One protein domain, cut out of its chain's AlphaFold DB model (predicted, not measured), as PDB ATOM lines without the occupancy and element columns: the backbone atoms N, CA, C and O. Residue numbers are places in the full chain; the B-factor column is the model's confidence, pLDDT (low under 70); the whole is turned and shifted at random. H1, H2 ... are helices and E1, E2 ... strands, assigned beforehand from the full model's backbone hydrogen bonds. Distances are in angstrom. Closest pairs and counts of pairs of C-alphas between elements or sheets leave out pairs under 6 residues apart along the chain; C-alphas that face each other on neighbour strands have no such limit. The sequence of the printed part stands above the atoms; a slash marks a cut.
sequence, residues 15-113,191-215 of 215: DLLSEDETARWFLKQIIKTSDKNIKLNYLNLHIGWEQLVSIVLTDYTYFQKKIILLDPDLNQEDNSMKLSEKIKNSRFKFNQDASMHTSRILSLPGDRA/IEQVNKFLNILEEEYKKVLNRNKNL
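This is residues 15 to 113 and 191 to 215 of the 215 residues of an uncharacterized protein of Enterococcus casseliflavus (UniProt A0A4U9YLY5). A twisted parallel sheet of five short strands forms the middle, with the long helix H6 along one face and the shorter H2 on the opposite face. H1 runs slantwise over the sheet towards its E2 end, H5 grazes the E4 end, and the small helices H3 and H4 lie near opposite ends of the strands. The printed part has 124 residues, with six named helices and five named strands in the chain order E1 H1 E2 H2 H3 E3 H4 H5 E4 E5 H6; the class is mixed, and the sheet order is E2 E1 E3 E5 E4. It is compact and rounded, with a radius of gyration of the C-alphas of 13.5 A and spans of 38 by 36 by 27 A.

The strands are E2, residues 40 to 42; E1, residues 15 to 17, beginning at C-alpha 15 (39.906, 31.632, -31.283); E3, residues 67 to 70, 10.0 A long; E5, residues 103 to 107, 13.3 A; and E4, residues 92 to 94. The helices are H6, residues 191 to 213, 32.0 A, ending at C-alpha 213 (52.255, 31.031, -25.012); H1, residues 21 to 33, 18.3 A; H5, residues 77 to 87, 15.3 A; H2, residues 49 to 56, 10.3 A; H3, residues 60 to 63; and H4, residues 72 to 75.

E1 and E3 are parallel at 22 degrees, with N 69 and O 17 2.8 A apart, within hydrogen-bond range. So are N 16 and O 41 between E2 and E1, 2.8 A; N 70 and O 106 between E3 and E5, 2.8 A; and N 105 and O 93 between E5 and E4, 2.9 A. H6 lies over E3 and E5 at a height over the sheet of 9.2 A; C-alphas 104 and 204 are the closest of E5 and H6, 7.1 A. H2 lies over E3 on the opposite face, at a height of 8.9 A. H1 lies only just over E1, with 3 of its C-alphas falling on that strand. E1, H1, E2 form a strand-helix-strand unit, two parallel neighbour strands joined through a helix, with a right-handed crossover. Two split units, each with another strand between its two strands, are also right-handed: E2, H2 H3, E3 and E3, H4 H5, E4. H3, H4 and H5 only graze the sheet. H1 and H6 are close but not clearly touching, about perpendicular at 82 degrees, with C-alphas 30 and 194 closest at 7.6 A. H5 and H6 are apart. Every O i to N i+4 pair is within hydrogen-bond range in H1, H2, H5 and H6; H3 and H4 are too short for such a pair.

The C-alphas farthest apart, those of Asp 78 and Leu 215, are 38.6 A apart. Residues 114 to 190 are not printed, and C-alphas 113 and 191 are 18.3 A apart across the cut. Of the links printed whole, none is long. Mean pLDDT of the printed part is 82.5; residues 75, 77, 95 to 102 and 214 to 215 are under 70.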
ATOM      1  N   ASP A  15      41.059  32.147 -30.546       90.38
ATOM      2  CA  ASP A  15      39.906  31.632 -31.283       90.38
ATOM      3  C   ASP A  15      38.652  31.613 -30.401       90.38
ATOM      4  O   ASP A  15      38.669  31.113 -29.273       90.38
ATOM      5  N   LEU A  16      37.559  32.142 -30.944       90.38
ATOM      6  CA  LEU A  16      36.239  32.192 -30.336       90.38
ATOM      7  C   LEU A  16      35.289  31.261 -31.092       90.38
ATOM      8  O   LEU A  16      35.106  31.404 -32.304       90.38
ATOM      9  N   LEU A  17      34.637  30.364 -30.356       89.69
ATOM     10  CA  LEU A  17      33.485  29.607 -30.829       89.69
ATOM     11  C   LEU A  17      32.206  30.242 -30.298       89.69
ATOM     12  O   LEU A  17      32.077  30.439 -29.093       89.69
ATOM     13  N   SER A  18      31.265  30.500 -31.198       90.00
ATOM     14  CA  SER A  18      29.904  30.920 -30.877       90.00
ATOM     15  C   SER A  18      28.899  30.217 -31.785       90.00
ATOM     16  O   SER A  18      29.285  29.658 -32.813       90.00
ATOM     17  N   GLU A  19      27.629  30.256 -31.404       85.50
ATOM     18  CA  GLU A  19      26.543  29.538 -32.079       85.50
ATOM     19  C   GLU A  19      26.277  30.060 -33.490       85.50
ATOM     20  O   GLU A  19      26.297  29.287 -34.452       85.50
ATOM     21  N   ASP A  20      26.094  31.375 -33.625       88.19
ATOM     22  CA  ASP A  20      25.679  32.005 -34.873       88.19
ATOM     23  C   ASP A  20      26.321  33.386 -35.104       88.19
ATOM     24  O   ASP A  20      27.246  33.809 -34.402       88.19
ATOM     25  N   GLU A  21      25.879  34.065 -36.166       90.25
ATOM     26  CA  GLU A  21      26.367  35.388 -36.549       90.25
ATOM     27  C   GLU A  21      25.894  36.500 -35.610       90.25
ATOM     28  O   GLU A  21      26.686  37.397 -35.310       90.25
ATOM     29  N   THR A  22      24.665  36.416 -35.099       90.50
ATOM     30  CA  THR A  22      24.078  37.396 -34.179       90.50
ATOM     31  C   THR A  22      24.883  37.476 -32.885       90.50
ATOM     32  O   THR A  22      25.286  38.569 -32.475       90.50
ATOM     33  N   ALA A  23      25.242  36.327 -32.304       90.12
ATOM     34  CA  ALA A  23      26.105  36.232 -31.130       90.12
ATOM     35  C   ALA A  23      27.476  36.883 -31.365       90.12
ATOM     36  O   ALA A  23      27.985  37.646 -30.533       90.12
ATOM     37  N   ARG A  24      28.084  36.626 -32.536       92.81
ATOM     38  CA  ARG A  24      29.375  37.231 -32.915       92.81
ATOM     39  C   ARG A  24      29.259  38.733 -33.085       92.81
ATOM     40  O   ARG A  24      30.155  39.455 -32.647       92.81
ATOM     41  N   TRP A  25      28.212  39.198 -33.760       93.69
ATOM     42  CA  TRP A  25      27.963  40.616 -33.976       93.69
ATOM     43  C   TRP A  25      27.802  41.337 -32.636       93.69
ATOM     44  O   TRP A  25      28.503  42.318 -32.394       93.69
ATOM     45  N   PHE A  26      26.989  40.797 -31.730       93.31
ATOM     46  CA  PHE A  26      26.739  41.399 -30.425       93.31
ATOM     47  C   PHE A  26      28.012  41.488 -29.577       93.31
ATOM     48  O   PHE A  26      28.342  42.556 -29.061       93.31
ATOM     49  N   LEU A  27      28.812  40.413 -29.529       93.00
ATOM     50  CA  LEU A  27      30.110  40.446 -28.854       93.00
ATOM     51  C   LEU A  27      31.055  41.488 -29.464       93.00
ATOM     52  O   LEU A  27      31.745  42.198 -28.735       93.00
ATOM     53  N   LYS A  28      31.113  41.578 -30.801       93.12
ATOM     54  CA  LYS A  28      31.946  42.573 -31.491       93.12
ATOM     55  C   LYS A  28      31.549  43.990 -31.101       93.12
ATOM     56  O   LYS A  28      32.446  44.792 -30.859       93.12
ATOM     57  N   GLN A  29      30.252  44.289 -31.016       93.12
ATOM     58  CA  GLN A  29      29.788  45.607 -30.580       93.12
ATOM     59  C   GLN A  29      30.180  45.884 -29.123       93.12
ATOM     60  O   GLN A  29      30.742  46.937 -28.844       93.12
ATOM     61  N   ILE A  30      29.994  44.916 -28.218       93.25
ATOM     62  CA  ILE A  30      30.403  45.045 -26.807       93.25
ATOM     63  C   ILE A  30      31.901  45.345 -26.690       93.25
ATOM     64  O   ILE A  30      32.287  46.282 -25.997       93.25
ATOM     65  N   ILE A  31      32.750  44.583 -27.386       91.94
ATOM     66  CA  ILE A  31      34.205  44.781 -27.335       91.94
ATOM     67  C   ILE A  31      34.590  46.121 -27.964       91.94
ATOM     68  O   ILE A  31      35.397  46.835 -27.380       91.94
ATOM     69  N   LYS A  32      34.005  46.480 -29.116       92.00
ATOM     70  CA  LYS A  32      34.291  47.735 -29.833       92.00
ATOM     71  C   LYS A  32      33.941  48.972 -29.004       92.00
ATOM     72  O   LYS A  32      34.653  49.967 -29.093       92.00
ATOM     73  N   THR A  33      32.855  48.911 -28.239       90.62
ATOM     74  CA  THR A  33      32.408  50.006 -27.365       90.62
ATOM     75  C   THR A  33      33.152  50.021 -26.027       90.62
ATOM     76  O   THR A  33      33.151  51.032 -25.332       90.62
ATOM     77  N   SER A  34      33.822  48.924 -25.662       89.44
ATOM     78  CA  SER A  34      34.656  48.846 -24.463       89.44
ATOM     79  C   SER A  34      36.097  49.308 -24.712       89.44
ATOM     80  O   SER A  34      36.643  49.123 -25.794       89.44
ATOM     81  N   ASP A  35      36.779  49.767 -23.662       85.62
ATOM     82  CA  ASP A  35      38.215  50.097 -23.716       85.62
ATOM     83  C   ASP A  35      39.138  48.859 -23.623       85.62
ATOM     84  O   ASP A  35      40.359  48.968 -23.465       85.62
ATOM     85  N   LYS A  36      38.579  47.641 -23.658       84.69
ATOM     86  CA  LYS A  36      39.331  46.402 -23.429       84.69
ATOM     87  C   LYS A  36      40.046  45.960 -24.709       84.69
ATOM     88  O   LYS A  36      39.430  45.716 -25.741       84.69
ATOM     89  N   ASN A  37      41.360  45.743 -24.629       86.00
ATOM     90  CA  ASN A  37      42.171  45.253 -25.752       86.00
ATOM     91  C   ASN A  37      42.092  43.719 -25.896       86.00
ATOM     92  O   ASN A  37      43.064  42.998 -25.651       86.00
ATOM     93  N   ILE A  38      40.912  43.217 -26.261       88.44
ATOM     94  CA  ILE A  38      40.646  41.792 -26.481       88.44
ATOM     95  C   ILE A  38      40.675  41.523 -27.988       88.44
ATOM     96  O   ILE A  38      39.926  42.131 -28.750       88.44
ATOM     97  N   LYS A  39      41.538  40.602 -28.431       89.19
ATOM     98  CA  LYS A  39      41.648  40.213 -29.844       89.19
ATOM     99  C   LYS A  39      41.111  38.801 -30.022       89.19
ATOM    100  O   LYS A  39      41.659  37.861 -29.454       89.19
ATOM    101  N   LEU A  40      40.048  38.647 -30.806       89.88
ATOM    102  CA  LEU A  40      39.392  37.358 -31.025       89.88
ATOM    103  C   LEU A  40      39.382  36.993 -32.508       89.88
ATOM    104  O   LEU A  40      39.078  37.835 -33.354       89.88
ATOM    105  N   ASN A  41      39.659  35.725 -32.808       90.06
ATOM    106  CA  ASN A  41      39.401  35.139 -34.119       90.06
ATOM    107  C   ASN A  41      38.025  34.475 -34.082       90.06
ATOM    108  O   ASN A  41      37.821  33.474 -33.400       90.06
ATOM    109  N   TYR A  42      37.066  35.038 -34.806       89.38
ATOM    110  CA  TYR A  42      35.685  34.564 -34.802       89.38
ATOM    111  C   TYR A  42      35.524  33.383 -35.759       89.38
ATOM    112  O   TYR A  42      35.628  33.561 -36.974       89.38
ATOM    113  N   LEU A  43      35.234  32.192 -35.235       86.31
ATOM    114  CA  LEU A  43      34.926  31.038 -36.075       86.31
ATOM    115  C   LEU A  43      33.497  31.152 -36.613       86.31
ATOM    116  O   LEU A  43      32.546  31.350 -35.857       86.31
ATOM    117  N   ASN A  44      33.352  31.045 -37.936       83.88
ATOM    118  CA  ASN A  44      32.057  31.129 -38.601       83.88
ATOM    119  C   ASN A  44      31.322  29.788 -38.486       83.88
ATOM    120  O   ASN A  44      31.449  28.918 -39.346       83.88
ATOM    121  N   LEU A  45      30.606  29.616 -37.378       83.88
ATOM    122  CA  LEU A  45      29.748  28.467 -37.118       83.88
ATOM    123  C   LEU A  45      28.276  28.892 -37.178       83.88
ATOM    124  O   LEU A  45      27.947  30.062 -36.949       83.88
ATOM    125  N   HIS A  46      27.422  27.928 -37.519       85.62
ATOM    126  CA  HIS A  46      25.968  28.027 -37.438       85.62
ATOM    127  C   HIS A  46      25.437  26.710 -36.867       85.62
ATOM    128  O   HIS A  46      25.064  25.795 -37.604       85.62
ATOM    129  N   ILE A  47      25.531  26.572 -35.546       86.44
ATOM    130  CA  ILE A  47      25.147  25.370 -34.799       86.44
ATOM    131  C   ILE A  47      24.452  25.781 -33.506       86.44
ATOM    132  O   ILE A  47      24.823  26.779 -32.902       86.44
ATOM    133  N   GLY A  48      23.475  24.995 -33.055       84.06
ATOM    134  CA  GLY A  48      22.841  25.249 -31.759       84.06
ATOM    135  C   GLY A  48      23.770  24.920 -30.586       84.06
ATOM    136  O   GLY A  48      24.631  24.037 -30.699       84.06
ATOM    137  N   TRP A  49      23.547  25.570 -29.441       83.81
ATOM    138  CA  TRP A  49      24.358  25.421 -28.229       83.81
ATOM    139  C   TRP A  49      24.603  23.967 -27.820       83.81
ATOM    140  O   TRP A  49      25.714  23.618 -27.423       83.81
ATOM    141  N   GLU A  50      23.604  23.087 -27.943       84.69
ATOM    142  CA  GLU A  50      23.750  21.683 -27.553       84.69
ATOM    143  C   GLU A  50      24.833  20.973 -28.363       84.69
ATOM    144  O   GLU A  50      25.625  20.208 -27.810       84.69
ATOM    145  N   GLN A  51      24.868  21.233 -29.671       85.50
ATOM    146  CA  GLN A  51      25.844  20.646 -30.582       85.50
ATOM    147  C   GLN A  51      27.221  21.253 -30.339       85.50
ATOM    148  O   GLN A  51      28.208  20.518 -30.271       85.50
ATOM    149  N   LEU A  52      27.279  22.575 -30.144       86.88
ATOM    150  CA  LEU A  52      28.514  23.277 -29.813       86.88
ATOM    151  C   LEU A  52      29.136  22.713 -28.532       86.88
ATOM    152  O   LEU A  52      30.310  22.349 -28.526       86.88
ATOM    153  N   VAL A  53      28.344  22.550 -27.473       85.44
ATOM    154  CA  VAL A  53      28.799  21.966 -26.207       85.44
ATOM    155  C   VAL A  53      29.252  20.524 -26.404       85.44
ATOM    156  O   VAL A  53      30.329  20.165 -25.940       85.44
ATOM    157  N   SER A  54      28.495  19.697 -27.130       86.19
ATOM    158  CA  SER A  54      28.914  18.322 -27.427       86.19
ATOM    159  C   SER A  54      30.266  18.260 -28.143       86.19
ATOM    160  O   SER A  54      31.087  17.427 -27.770       86.19
ATOM    161  N   ILE A  55      30.523  19.154 -29.105       86.88
ATOM    162  CA  ILE A  55      31.815  19.268 -29.801       86.88
ATOM    163  C   ILE A  55      32.917  19.701 -28.830       86.88
ATOM    164  O   ILE A  55      33.977  19.089 -28.777       86.88
ATOM    165  N   VAL A  56      32.666  20.724 -28.014       86.00
ATOM    166  CA  VAL A  56      33.641  21.232 -27.037       86.00
ATOM    167  C   VAL A  56      34.074  20.150 -26.047       86.00
ATOM    168  O   VAL A  56      35.238  20.088 -25.643       86.00
ATOM    169  N   LEU A  57      33.151  19.264 -25.677       85.56
ATOM    170  CA  LEU A  57      33.405  18.171 -24.748       85.56
ATOM    171  C   LEU A  57      34.213  17.009 -25.351       85.56
ATOM    172  O   LEU A  57      34.720  16.197 -24.578       85.56
ATOM    173  N   THR A  58      34.381  16.916 -26.679       87.06
ATOM    174  CA  THR A  58      35.114  15.790 -27.291       87.06
ATOM    175  C   THR A  58      36.621  15.860 -27.065       87.06
ATOM    176  O   THR A  58      37.255  14.824 -26.886       87.06
ATOM    177  N   ASP A  59      37.210  17.062 -27.081       85.12
ATOM    178  CA  ASP A  59      38.655  17.256 -26.903       85.12
ATOM    179  C   ASP A  59      38.966  18.475 -26.029       85.12
ATOM    180  O   ASP A  59      39.154  19.605 -26.492       85.12
ATOM    181  N   TYR A  60      39.107  18.218 -24.729       83.56
ATOM    182  CA  TYR A  60      39.491  19.245 -23.768       83.56
ATOM    183  C   TYR A  60      40.819  19.928 -24.127       83.56
ATOM    184  O   TYR A  60      40.949  21.137 -23.957       83.56
ATOM    185  N   THR A  61      41.808  19.184 -24.629       83.88
ATOM    186  CA  THR A  61      43.156  19.715 -24.875       83.88
ATOM    187  C   THR A  61      43.154  20.742 -26.002       83.88
ATOM    188  O   THR A  61      43.896  21.729 -25.945       83.88
ATOM    189  N   TYR A  62      42.300  20.519 -27.000       86.25
ATOM    190  CA  TYR A  62      42.092  21.421 -28.122       86.25
ATOM    191  C   TYR A  62      41.203  22.620 -27.766       86.25
ATOM    192  O   TYR A  62      41.522  23.754 -28.145       86.25
ATOM    193  N   PHE A  63      40.101  22.398 -27.042       86.62
ATOM    194  CA  PHE A  63      39.113  23.445 -26.755       86.62
ATOM    195  C   PHE A  63      39.456  24.323 -25.544       86.62
ATOM    196  O   PHE A  63      39.038  25.473 -25.515       86.62
ATOM    197  N   GLN A  64      40.309  23.879 -24.611       84.19
ATOM    198  CA  GLN A  64      40.805  24.726 -23.504       84.19
ATOM    199  C   GLN A  64      41.639  25.942 -23.958       84.19
ATOM    200  O   GLN A  64      41.986  26.799 -23.143       84.19
ATOM    201  N   LYS A  65      42.032  25.957 -25.238       85.38
ATOM    202  CA  LYS A  65      42.821  27.003 -25.905       85.38
ATOM    203  C   LYS A  65      41.952  28.022 -26.649       85.38
ATOM    204  O   LYS A  65      42.483  28.857 -27.379       85.38
ATOM    205  N   LYS A  66      40.629  27.907 -26.516       89.12
ATOM    206  CA  LYS A  66      39.629  28.717 -27.213       89.12
ATOM    207  C   LYS A  66      38.655  29.299 -26.202       89.12
ATOM    208  O   LYS A  66      38.468  28.738 -25.125       89.12
ATOM    209  N   ILE A  67      38.028  30.408 -26.563       88.00
ATOM    210  CA  ILE A  67      36.901  30.954 -25.809       88.00
ATOM    211  C   ILE A  67      35.628  30.349 -26.395       88.00
ATOM    212  O   ILE A  67      35.423  30.382 -27.607       88.00
ATOM    213  N   ILE A  68      34.792  29.775 -25.534       89.38
ATOM    214  CA  ILE A  68      33.472  29.266 -25.908       89.38
ATOM    215  C   ILE A  68      32.439  30.268 -25.406       89.38
ATOM    216  O   ILE A  68      32.401  30.554 -24.206       89.38
ATOM    217  N   LEU A  69      31.622  30.786 -26.314       88.12
ATOM    218  CA  LEU A  69      30.570  31.748 -26.033       88.12
ATOM    219  C   LEU A  69      29.226  31.203 -26.503       88.12
ATOM    220  O   LEU A  69      29.111  30.728 -27.627       88.12
ATOM    221  N   LEU A  70      28.231  31.298 -25.635       87.00
ATOM    222  CA  LEU A  70      26.862  30.878 -25.889       87.00
ATOM    223  C   LEU A  70      25.895  32.061 -25.780       87.00
ATOM    224  O   LEU A  70      26.242  33.107 -25.212       87.00
ATOM    225  N   ASP A  71      24.687  31.873 -26.297       83.44
ATOM    226  CA  ASP A  71      23.645  32.894 -26.274       83.44
ATOM    227  C   ASP A  71      23.152  33.242 -24.853       83.44
ATOM    228  O   ASP A  71      23.381  32.490 -23.890       83.44
ATOM    229  N   PRO A  72      22.527  34.426 -24.672       78.75
ATOM    230  CA  PRO A  72      22.050  34.876 -23.364       78.75
ATOM    231  C   PRO A  72      20.822  34.103 -22.857       78.75
ATOM    232  O   PRO A  72      20.585  34.053 -21.651       78.75
ATOM    233  N   ASP A  73      20.054  33.467 -23.745       75.44
ATOM    234  CA  ASP A  73      18.885  32.644 -23.399       75.44
ATOM    235  C   ASP A  73      19.249  31.399 -22.565       75.44
ATOM    236  O   ASP A  73      18.409  30.831 -21.860       75.44
ATOM    237  N   LEU A  74      20.521  30.994 -22.568       72.69
ATOM    238  CA  LEU A  74      21.030  29.921 -21.717       72.69
ATOM    239  C   LEU A  74      21.219  30.324 -20.255       72.69
ATOM    240  O   LEU A  74      21.425  29.450 -19.410       72.69
ATOM    241  N   ASN A  75      21.124  31.617 -19.934       61.47
ATOM    242  CA  ASN A  75      21.077  32.072 -18.545       61.47
ATOM    243  C   ASN A  75      19.724  31.768 -17.876       61.47
ATOM    244  O   ASN A  75      19.620  31.893 -16.657       61.47
ATOM    245  N   GLN A  76      18.703  31.343 -18.632       71.56
ATOM    246  CA  GLN A  76      17.438  30.873 -18.065       71.56
ATOM    247  C   GLN A  76      17.634  29.569 -17.281       71.56
ATOM    248  O   GLN A  76      18.403  28.698 -17.698       71.56
ATOM    249  N   GLU A  77      16.922  29.414 -16.159       65.38
ATOM    250  CA  GLU A  77      17.128  28.309 -15.208       65.38
ATOM    251  C   GLU A  77      17.106  26.933 -15.892       65.38
ATOM    252  O   GLU A  77      18.062  26.172 -15.742       65.38
ATOM    253  N   ASP A  78      16.109  26.653 -16.734       72.00
ATOM    254  CA  ASP A  78      15.966  25.362 -17.423       72.00
ATOM    255  C   ASP A  78      17.159  25.018 -18.330       72.00
ATOM    256  O   ASP A  78      17.659  23.888 -18.336       72.00
ATOM    257  N   ASN A  79      17.636  25.994 -19.104       73.38
ATOM    258  CA  ASN A  79      18.759  25.811 -20.021       73.38
ATOM    259  C   ASN A  79      20.083  25.724 -19.259       73.38
ATOM    260  O   ASN A  79      20.916  24.865 -19.559       73.38
ATOM    261  N   SER A  80      20.242  26.545 -18.221       71.69
ATOM    262  CA  SER A  80      21.409  26.521 -17.344       71.69
ATOM    263  C   SER A  80      21.544  25.173 -16.624       71.69
ATOM    264  O   SER A  80      22.649  24.630 -16.541       71.69
ATOM    265  N   MET A  81      20.425  24.572 -16.192       73.25
ATOM    266  CA  MET A  81      20.400  23.243 -15.586       73.25
ATOM    267  C   MET A  81      20.828  22.179 -16.595       73.25
ATOM    268  O   MET A  81      21.786  21.453 -16.322       73.25
ATOM    269  N   LYS A  82      20.222  22.137 -17.789       77.12
ATOM    270  CA  LYS A  82      20.602  21.180 -18.848       77.12
ATOM    271  C   LYS A  82      22.077  21.293 -19.227       77.12
ATOM    272  O   LYS A  82      22.767  20.284 -19.378       77.12
ATOM    273  N   LEU A  83      22.580  22.519 -19.362       78.25
ATOM    274  CA  LEU A  83      23.983  22.769 -19.660       78.25
ATOM    275  C   LEU A  83      24.881  22.276 -18.522       78.25
ATOM    276  O   LEU A  83      25.862  21.574 -18.780       78.25
ATOM    277  N   SER A  84      24.522  22.580 -17.271       76.88
ATOM    278  CA  SER A  84      25.257  22.133 -16.087       76.88
ATOM    279  C   SER A  84      25.324  20.606 -15.985       76.88
ATOM    280  O   SER A  84      26.378  20.065 -15.642       76.88
ATOM    281  N   GLU A  85      24.254  19.901 -16.362       80.81
ATOM    282  CA  GLU A  85      24.216  18.440 -16.413       80.81
ATOM    283  C   GLU A  85      25.135  17.887 -17.504       80.81
ATOM    284  O   GLU A  85      25.932  16.987 -17.227       80.81
ATOM    285  N   LYS A  86      25.102  18.462 -18.717       79.94
ATOM    286  CA  LYS A  86      25.971  18.029 -19.827       79.94
ATOM    287  C   LYS A  86      27.457  18.200 -19.510       79.94
ATOM    288  O   LYS A  86      28.262  17.347 -19.879       79.94
ATOM    289  N   ILE A  87      27.834  19.267 -18.802       81.75
ATOM    290  CA  ILE A  87      29.242  19.555 -18.480       81.75
ATOM    291  C   ILE A  87      29.690  19.003 -17.118       81.75
ATOM    292  O   ILE A  87      30.873  19.120 -16.792       81.75
ATOM    293  N   LYS A  88      28.795  18.385 -16.330       77.19
ATOM    294  CA  LYS A  88      29.038  17.955 -14.937       77.19
ATOM    295  C   LYS A  88      30.302  17.111 -14.763       77.19
ATOM    296  O   LYS A  88      31.051  17.317 -13.811       77.19
ATOM    297  N   ASN A  89      30.550  16.196 -15.699       75.00
ATOM    298  CA  ASN A  89      31.692  15.275 -15.676       75.00
ATOM    299  C   ASN A  89      32.901  15.784 -16.481       75.00
ATOM    300  O   ASN A  89      33.855  15.043 -16.708       75.00
ATOM    301  N   SER A  90      32.864  17.036 -16.937       75.75
ATOM    302  CA  SER A  90      33.910  17.642 -17.754       75.75
ATOM    303  C   SER A  90      34.785  18.609 -16.951       75.75
ATOM    304  O   SER A  90      34.463  19.018 -15.834       75.75
ATOM    305  N   ARG A  91      35.905  19.020 -17.553       77.31
ATOM    306  CA  ARG A  91      36.760  20.102 -17.036       77.31
ATOM    307  C   ARG A  91      36.273  21.500 -17.449       77.31
ATOM    308  O   ARG A  91      36.954  22.487 -17.160       77.31
ATOM    309  N   PHE A  92      35.118  21.589 -18.112       77.56
ATOM    310  CA  PHE A  92      34.465  22.850 -18.444       77.56
ATOM    311  C   PHE A  92      33.481  23.266 -17.350       77.56
ATOM    312  O   PHE A  92      32.804  22.430 -16.748       77.56
ATOM    313  N   LYS A  93      33.408  24.572 -17.089       78.31
ATOM    314  CA  LYS A  93      32.477  25.182 -16.132       78.31
ATOM    315  C   LYS A  93      31.700  26.303 -16.818       78.31
ATOM    316  O   LYS A  93      32.295  27.104 -17.532       78.31
ATOM    317  N   PHE A  94      30.388  26.355 -16.603       75.06
ATOM    318  CA  PHE A  94      29.514  27.387 -17.164       75.06
ATOM    319  C   PHE A  94      29.353  28.541 -16.178       75.06
ATOM    320  O   PHE A  94      28.951  28.282 -15.046       75.06
ATOM    321  N   ASN A  95      29.689  29.772 -16.590       60.78
ATOM    322  CA  ASN A  95      29.519  31.026 -15.825       60.78
ATOM    323  C   ASN A  95      29.998  31.015 -14.352       60.78
ATOM    324  O   ASN A  95      29.689  31.916 -13.576       60.78
ATOM    325  N   GLN A  96      30.784  30.014 -13.960       58.97
ATOM    326  CA  GLN A  96      31.326  29.828 -12.619       58.97
ATOM    327  C   GLN A  96      32.824  30.086 -12.618       58.97
ATOM    328  O   GLN A  96      33.489  30.059 -13.662       58.97
ATOM    329  N   ASP A  97      33.363  30.323 -11.423       50.44
ATOM    330  CA  ASP A  97      34.782  30.567 -11.265       50.44
ATOM    331  C   ASP A  97      35.611  29.376 -11.745       50.44
ATOM    332  O   ASP A  97      35.572  28.279 -11.187       50.44
ATOM    333  N   ALA A  98      36.337  29.595 -12.842       51.69
ATOM    334  CA  ALA A  98      37.206  28.592 -13.411       51.69
ATOM    335  C   ALA A  98      38.545  28.672 -12.675       51.69
ATOM    336  O   ALA A  98      39.308  29.630 -12.848       51.69
ATOM    337  N   SER A  99      38.830  27.656 -11.856       54.09
ATOM    338  CA  SER A  99      40.161  27.436 -11.291       54.09
ATOM    339  C   SER A  99      41.198  27.288 -12.411       54.09
ATOM    340  O   SER A  99      40.850  27.022 -13.566       54.09
ATOM    341  N   MET A 100      42.486  27.403 -12.077       49.81
ATOM    342  CA  MET A 100      43.603  27.396 -13.038       49.81
ATOM    343  C   MET A 100      43.588  26.203 -14.025       49.81
ATOM    344  O   MET A 100      44.093  26.314 -15.144       49.81
ATOM    345  N   HIS A 101      42.951  25.089 -13.644       53.62
ATOM    346  CA  HIS A 101      42.877  23.832 -14.401       53.62
ATOM    347  C   HIS A 101      41.543  23.579 -15.119       53.62
ATOM    348  O   HIS A 101      41.357  22.502 -15.684       53.62
ATOM    349  N   THR A 102      40.618  24.536 -15.092       64.56
ATOM    350  CA  THR A 102      39.313  24.431 -15.763       64.56
ATOM    351  C   THR A 102      39.186  25.486 -16.851       64.56
ATOM    352  O   THR A 102      39.906  26.488 -16.845       64.56
ATOM    353  N   SER A 103      38.323  25.231 -17.828       73.06
ATOM    354  CA  SER A 103      38.033  26.181 -18.906       73.06
ATOM    355  C   SER A 103      36.599  26.668 -18.777       73.06
ATOM    356  O   SER A 103      35.704  25.879 -18.460       73.06
ATOM    357  N   ARG A 104      36.381  27.968 -18.973       79.94
ATOM    358  CA  ARG A 104      35.067  28.576 -18.784       79.94
ATOM    359  C   ARG A 104      34.302  28.609 -20.108       79.94
ATOM    360  O   ARG A 104      34.842  29.007 -21.136       79.94
ATOM    361  N   ILE A 105      33.046  28.183 -20.061       82.69
ATOM    362  CA  ILE A 105      32.050  28.467 -21.095       82.69
ATOM    363  C   ILE A 105      31.317  29.729 -20.646       82.69
ATOM    364  O   ILE A 105      30.811  29.782 -19.520       82.69
ATOM    365  N   LEU A 106      31.316  30.741 -21.509       85.62
ATOM    366  CA  LEU A 106      30.714  32.044 -21.256       85.62
ATOM    367  C   LEU A 106      29.340  32.121 -21.913       85.62
ATOM    368  O   LEU A 106      29.145  31.565 -22.989       85.62
ATOM    369  N   SER A 107      28.419  32.851 -21.297       87.00
ATOM    370  CA  SER A 107      27.202  33.326 -21.961       87.00
ATOM    371  C   SER A 107      27.264  34.841 -22.129       87.00
ATOM    372  O   SER A 107      27.855  35.542 -21.301       87.00
ATOM    373  N   LEU A 108      26.689  35.332 -23.223       87.44
ATOM    374  CA  LEU A 108      26.504  36.757 -23.476       87.44
ATOM    375  C   LEU A 108      25.627  37.420 -22.393       87.44
ATOM    376  O   LEU A 108      24.814  36.755 -21.748       87.44
ATOM    377  N   PRO A 109      25.778  38.740 -22.164       85.00
ATOM    378  CA  PRO A 109      24.932  39.451 -21.217       85.00
ATOM    379  C   PRO A 109      23.480  39.482 -21.717       85.00
ATOM    380  O   PRO A 109      23.209  39.927 -22.829       85.00
ATOM    381  N   GLY A 110      22.562  39.014 -20.874       83.62
ATOM    382  CA  GLY A 110      21.123  39.005 -21.122       83.62
ATOM    383  C   GLY A 110      20.448  37.784 -20.500       83.62
ATOM    384  O   GLY A 110      21.112  36.934 -19.905       83.62
ATOM    385  N   ASP A 111      19.130  37.715 -20.632       81.12
ATOM    386  CA  ASP A 111      18.266  36.627 -20.154       81.12
ATOM    387  C   ASP A 111      17.393  36.020 -21.274       81.12
ATOM    388  O   ASP A 111      16.567  35.137 -21.029       81.12
ATOM    389  N   ARG A 112      17.548  36.511 -22.508       85.81
ATOM    390  CA  ARG A 112      16.739  36.169 -23.687       85.81
ATOM    391  C   ARG A 112      17.600  36.125 -24.942       85.81
ATOM    392  O   ARG A 112      18.768  36.513 -24.914       85.81
ATOM    393  N   ALA A 113      17.003  35.699 -26.052       88.38
ATOM    394  CA  ALA A 113      17.640  35.806 -27.356       88.38
ATOM    395  C   ALA A 113      18.005  37.271 -27.652       88.38
ATOM    396  O   ALA A 113      17.276  38.195 -27.284       88.38
ATOM    397  N   ILE A 191      25.188  48.901 -18.564       92.31
ATOM    398  CA  ILE A 191      26.645  48.987 -18.419       92.31
ATOM    399  C   ILE A 191      27.194  48.128 -17.275       92.31
ATOM    400  O   ILE A 191      28.268  47.546 -17.399       92.31
ATOM    401  N   GLU A 192      26.462  47.990 -16.166       90.44
ATOM    402  CA  GLU A 192      26.885  47.161 -15.031       90.44
ATOM    403  C   GLU A 192      26.958  45.676 -15.410       90.44
ATOM    404  O   GLU A 192      27.958  45.000 -15.140       90.44
ATOM    405  N   GLN A 193      25.921  45.176 -16.088       88.88
ATOM    406  CA  GLN A 193      25.861  43.796 -16.562       88.88
ATOM    407  C   GLN A 193      26.938  43.537 -17.618       88.88
ATOM    408  O   GLN A 193      27.635  42.517 -17.563       88.88
ATOM    409  N   VAL A 194      27.116  44.478 -18.547       91.50
ATOM    410  CA  VAL A 194      28.132  44.387 -19.596       91.50
ATOM    411  C   VAL A 194      29.542  44.422 -19.006       91.50
ATOM    412  O   VAL A 194      30.371  43.594 -19.376       91.50
ATOM    413  N   ASN A 195      29.818  45.288 -18.029       90.56
ATOM    414  CA  ASN A 195      31.119  45.355 -17.359       90.56
ATOM    415  C   ASN A 195      31.444  44.072 -16.592       90.56
ATOM    416  O   ASN A 195      32.584  43.600 -16.627       90.56
ATOM    417  N   LYS A 196      30.450  43.470 -15.928       88.94
ATOM    418  CA  LYS A 196      30.616  42.167 -15.273       88.94
ATOM    419  C   LYS A 196      31.023  41.097 -16.287       88.94
ATOM    420  O   LYS A 196      31.985  40.368 -16.046       88.94
ATOM    421  N   PHE A 197      30.340  41.041 -17.428       89.88
ATOM    422  CA  PHE A 197      30.687  40.133 -18.520       89.88
ATOM    423  C   PHE A 197      32.085  40.418 -19.097       89.88
ATOM    424  O   PHE A 197      32.886  39.497 -19.241       89.88
ATOM    425  N   LEU A 198      32.418  41.682 -19.372       89.75
ATOM    426  CA  LEU A 198      33.711  42.088 -19.931       89.75
ATOM    427  C   LEU A 198      34.886  41.715 -19.027       89.75
ATOM    428  O   LEU A 198      35.915  41.264 -19.524       89.75
ATOM    429  N   ASN A 199      34.745  41.873 -17.710       89.62
ATOM    430  CA  ASN A 199      35.788  41.476 -16.764       89.62
ATOM    431  C   ASN A 199      36.006  39.956 -16.787       89.62
ATOM    432  O   ASN A 199      37.144  39.498 -16.877       89.62
ATOM    433  N   ILE A 200      34.921  39.175 -16.802       87.69
ATOM    434  CA  ILE A 200      34.970  37.712 -16.927       87.69
ATOM    435  C   ILE A 200      35.632  37.298 -18.252       87.69
ATOM    436  O   ILE A 200      36.479  36.403 -18.270       87.69
ATOM    437  N   LEU A 201      35.268  37.950 -19.359       89.88
ATOM    438  CA  LEU A 201      35.830  37.687 -20.682       89.88
ATOM    439  C   LEU A 201      37.326  38.018 -20.735       89.88
ATOM    440  O   LEU A 201      38.107  37.246 -21.285       89.88
ATOM    441  N   GLU A 202      37.737  39.147 -20.158       90.00
ATOM    442  CA  GLU A 202      39.137  39.568 -20.121       90.00
ATOM    443  C   GLU A 202      40.004  38.587 -19.317       90.00
ATOM    444  O   GLU A 202      41.112  38.246 -19.741       90.00
ATOM    445  N   GLU A 203      39.511  38.110 -18.173       88.44
ATOM    446  CA  GLU A 203      40.190  37.084 -17.379       88.44
ATOM    447  C   GLU A 203      40.396  35.795 -18.174       88.44
ATOM    448  O   GLU A 203      41.510  35.268 -18.222       88.44
ATOM    449  N   GLU A 204      39.342  35.292 -18.819       86.75
ATOM    450  CA  GLU A 204      39.423  34.069 -19.617       86.75
ATOM    451  C   GLU A 204      40.326  34.248 -20.838       86.75
ATOM    452  O   GLU A 204      41.159  33.387 -21.119       86.75
ATOM    453  N   TYR A 205      40.260  35.401 -21.504       89.56
ATOM    454  CA  TYR A 205      41.169  35.746 -22.591       89.56
ATOM    455  C   TYR A 205      42.635  35.716 -22.146       89.56
ATOM    456  O   TYR A 205      43.459  35.068 -22.793       89.56
ATOM    457  N   LYS A 206      42.972  36.330 -21.003       88.44
ATOM    458  CA  LYS A 206      44.334  36.291 -20.443       88.44
ATOM    459  C   LYS A 206      44.766  34.868 -20.086       88.44
ATOM    460  O   LYS A 206      45.900  34.486 -20.380       88.44
ATOM    461  N   LYS A 207      43.878  34.065 -19.486       86.38
ATOM    462  CA  LYS A 207      44.155  32.653 -19.160       86.38
ATOM    463  C   LYS A 207      44.469  31.848 -20.419       86.38
ATOM    464  O   LYS A 207      45.480  31.145 -20.453       86.38
ATOM    465  N   VAL A 208      43.637  31.957 -21.452       87.12
ATOM    466  CA  VAL A 208      43.818  31.235 -22.717       87.12
ATOM    467  C   VAL A 208      45.078  31.701 -23.442       87.12
ATOM    468  O   VAL A 208      45.863  30.872 -23.900       87.12
ATOM    469  N   LEU A 209      45.338  33.009 -23.471       87.25
ATOM    470  CA  LEU A 209      46.547  33.563 -24.071       87.25
ATOM    471  C   LEU A 209      47.816  33.016 -23.397       87.25
ATOM    472  O   LEU A 209      48.735  32.573 -24.081       87.25
ATOM    473  N   ASN A 210      47.849  32.976 -22.062       85.12
ATOM    474  CA  ASN A 210      48.974  32.412 -21.313       85.12
ATOM    475  C   ASN A 210      49.146  30.907 -21.568       85.12
ATOM    476  O   ASN A 210      50.274  30.427 -21.664       85.12
ATOM    477  N   ARG A 211      48.052  30.148 -21.706       82.38
ATOM    478  CA  ARG A 211      48.115  28.722 -22.076       82.38
ATOM    479  C   ARG A 211      48.686  28.520 -23.478       82.38
ATOM    480  O   ARG A 211      49.425  27.564 -23.685       82.38
ATOM    481  N   ASN A 212      48.367  29.411 -24.413       80.81
ATOM    482  CA  ASN A 212      48.852  29.335 -25.790       80.81
ATOM    483  C   ASN A 212      50.328  29.740 -25.924       80.81
ATOM    484  O   ASN A 212      50.992  29.237 -26.820       80.81
ATOM    485  N   LYS A 213      50.842  30.605 -25.036       78.38
ATOM    486  CA  LYS A 213      52.255  31.031 -25.012       78.38
ATOM    487  C   LYS A 213      53.210  30.034 -24.349       78.38
ATOM    488  O   LYS A 213      54.393  30.041 -24.655       78.38
ATOM    489  N   ASN A 214      52.720  29.217 -23.416       60.09
ATOM    490  CA  ASN A 214      53.536  28.262 -22.650       60.09
ATOM    491  C   ASN A 214      53.660  26.879 -23.333       60.09
ATOM    492  O   ASN A 214      53.789  25.864 -22.645       60.09
ATOM    493  N   LEU A 215      53.583  26.832 -24.666       50.47
ATOM    494  CA  LEU A 215      53.704  25.641 -25.516       50.47
ATOM    495  C   LEU A 215      54.709  25.909 -26.633       50.47
ATOM    496  O   LEU A 215      55.449  24.959 -26.966       50.47
TER     497      LEU A 215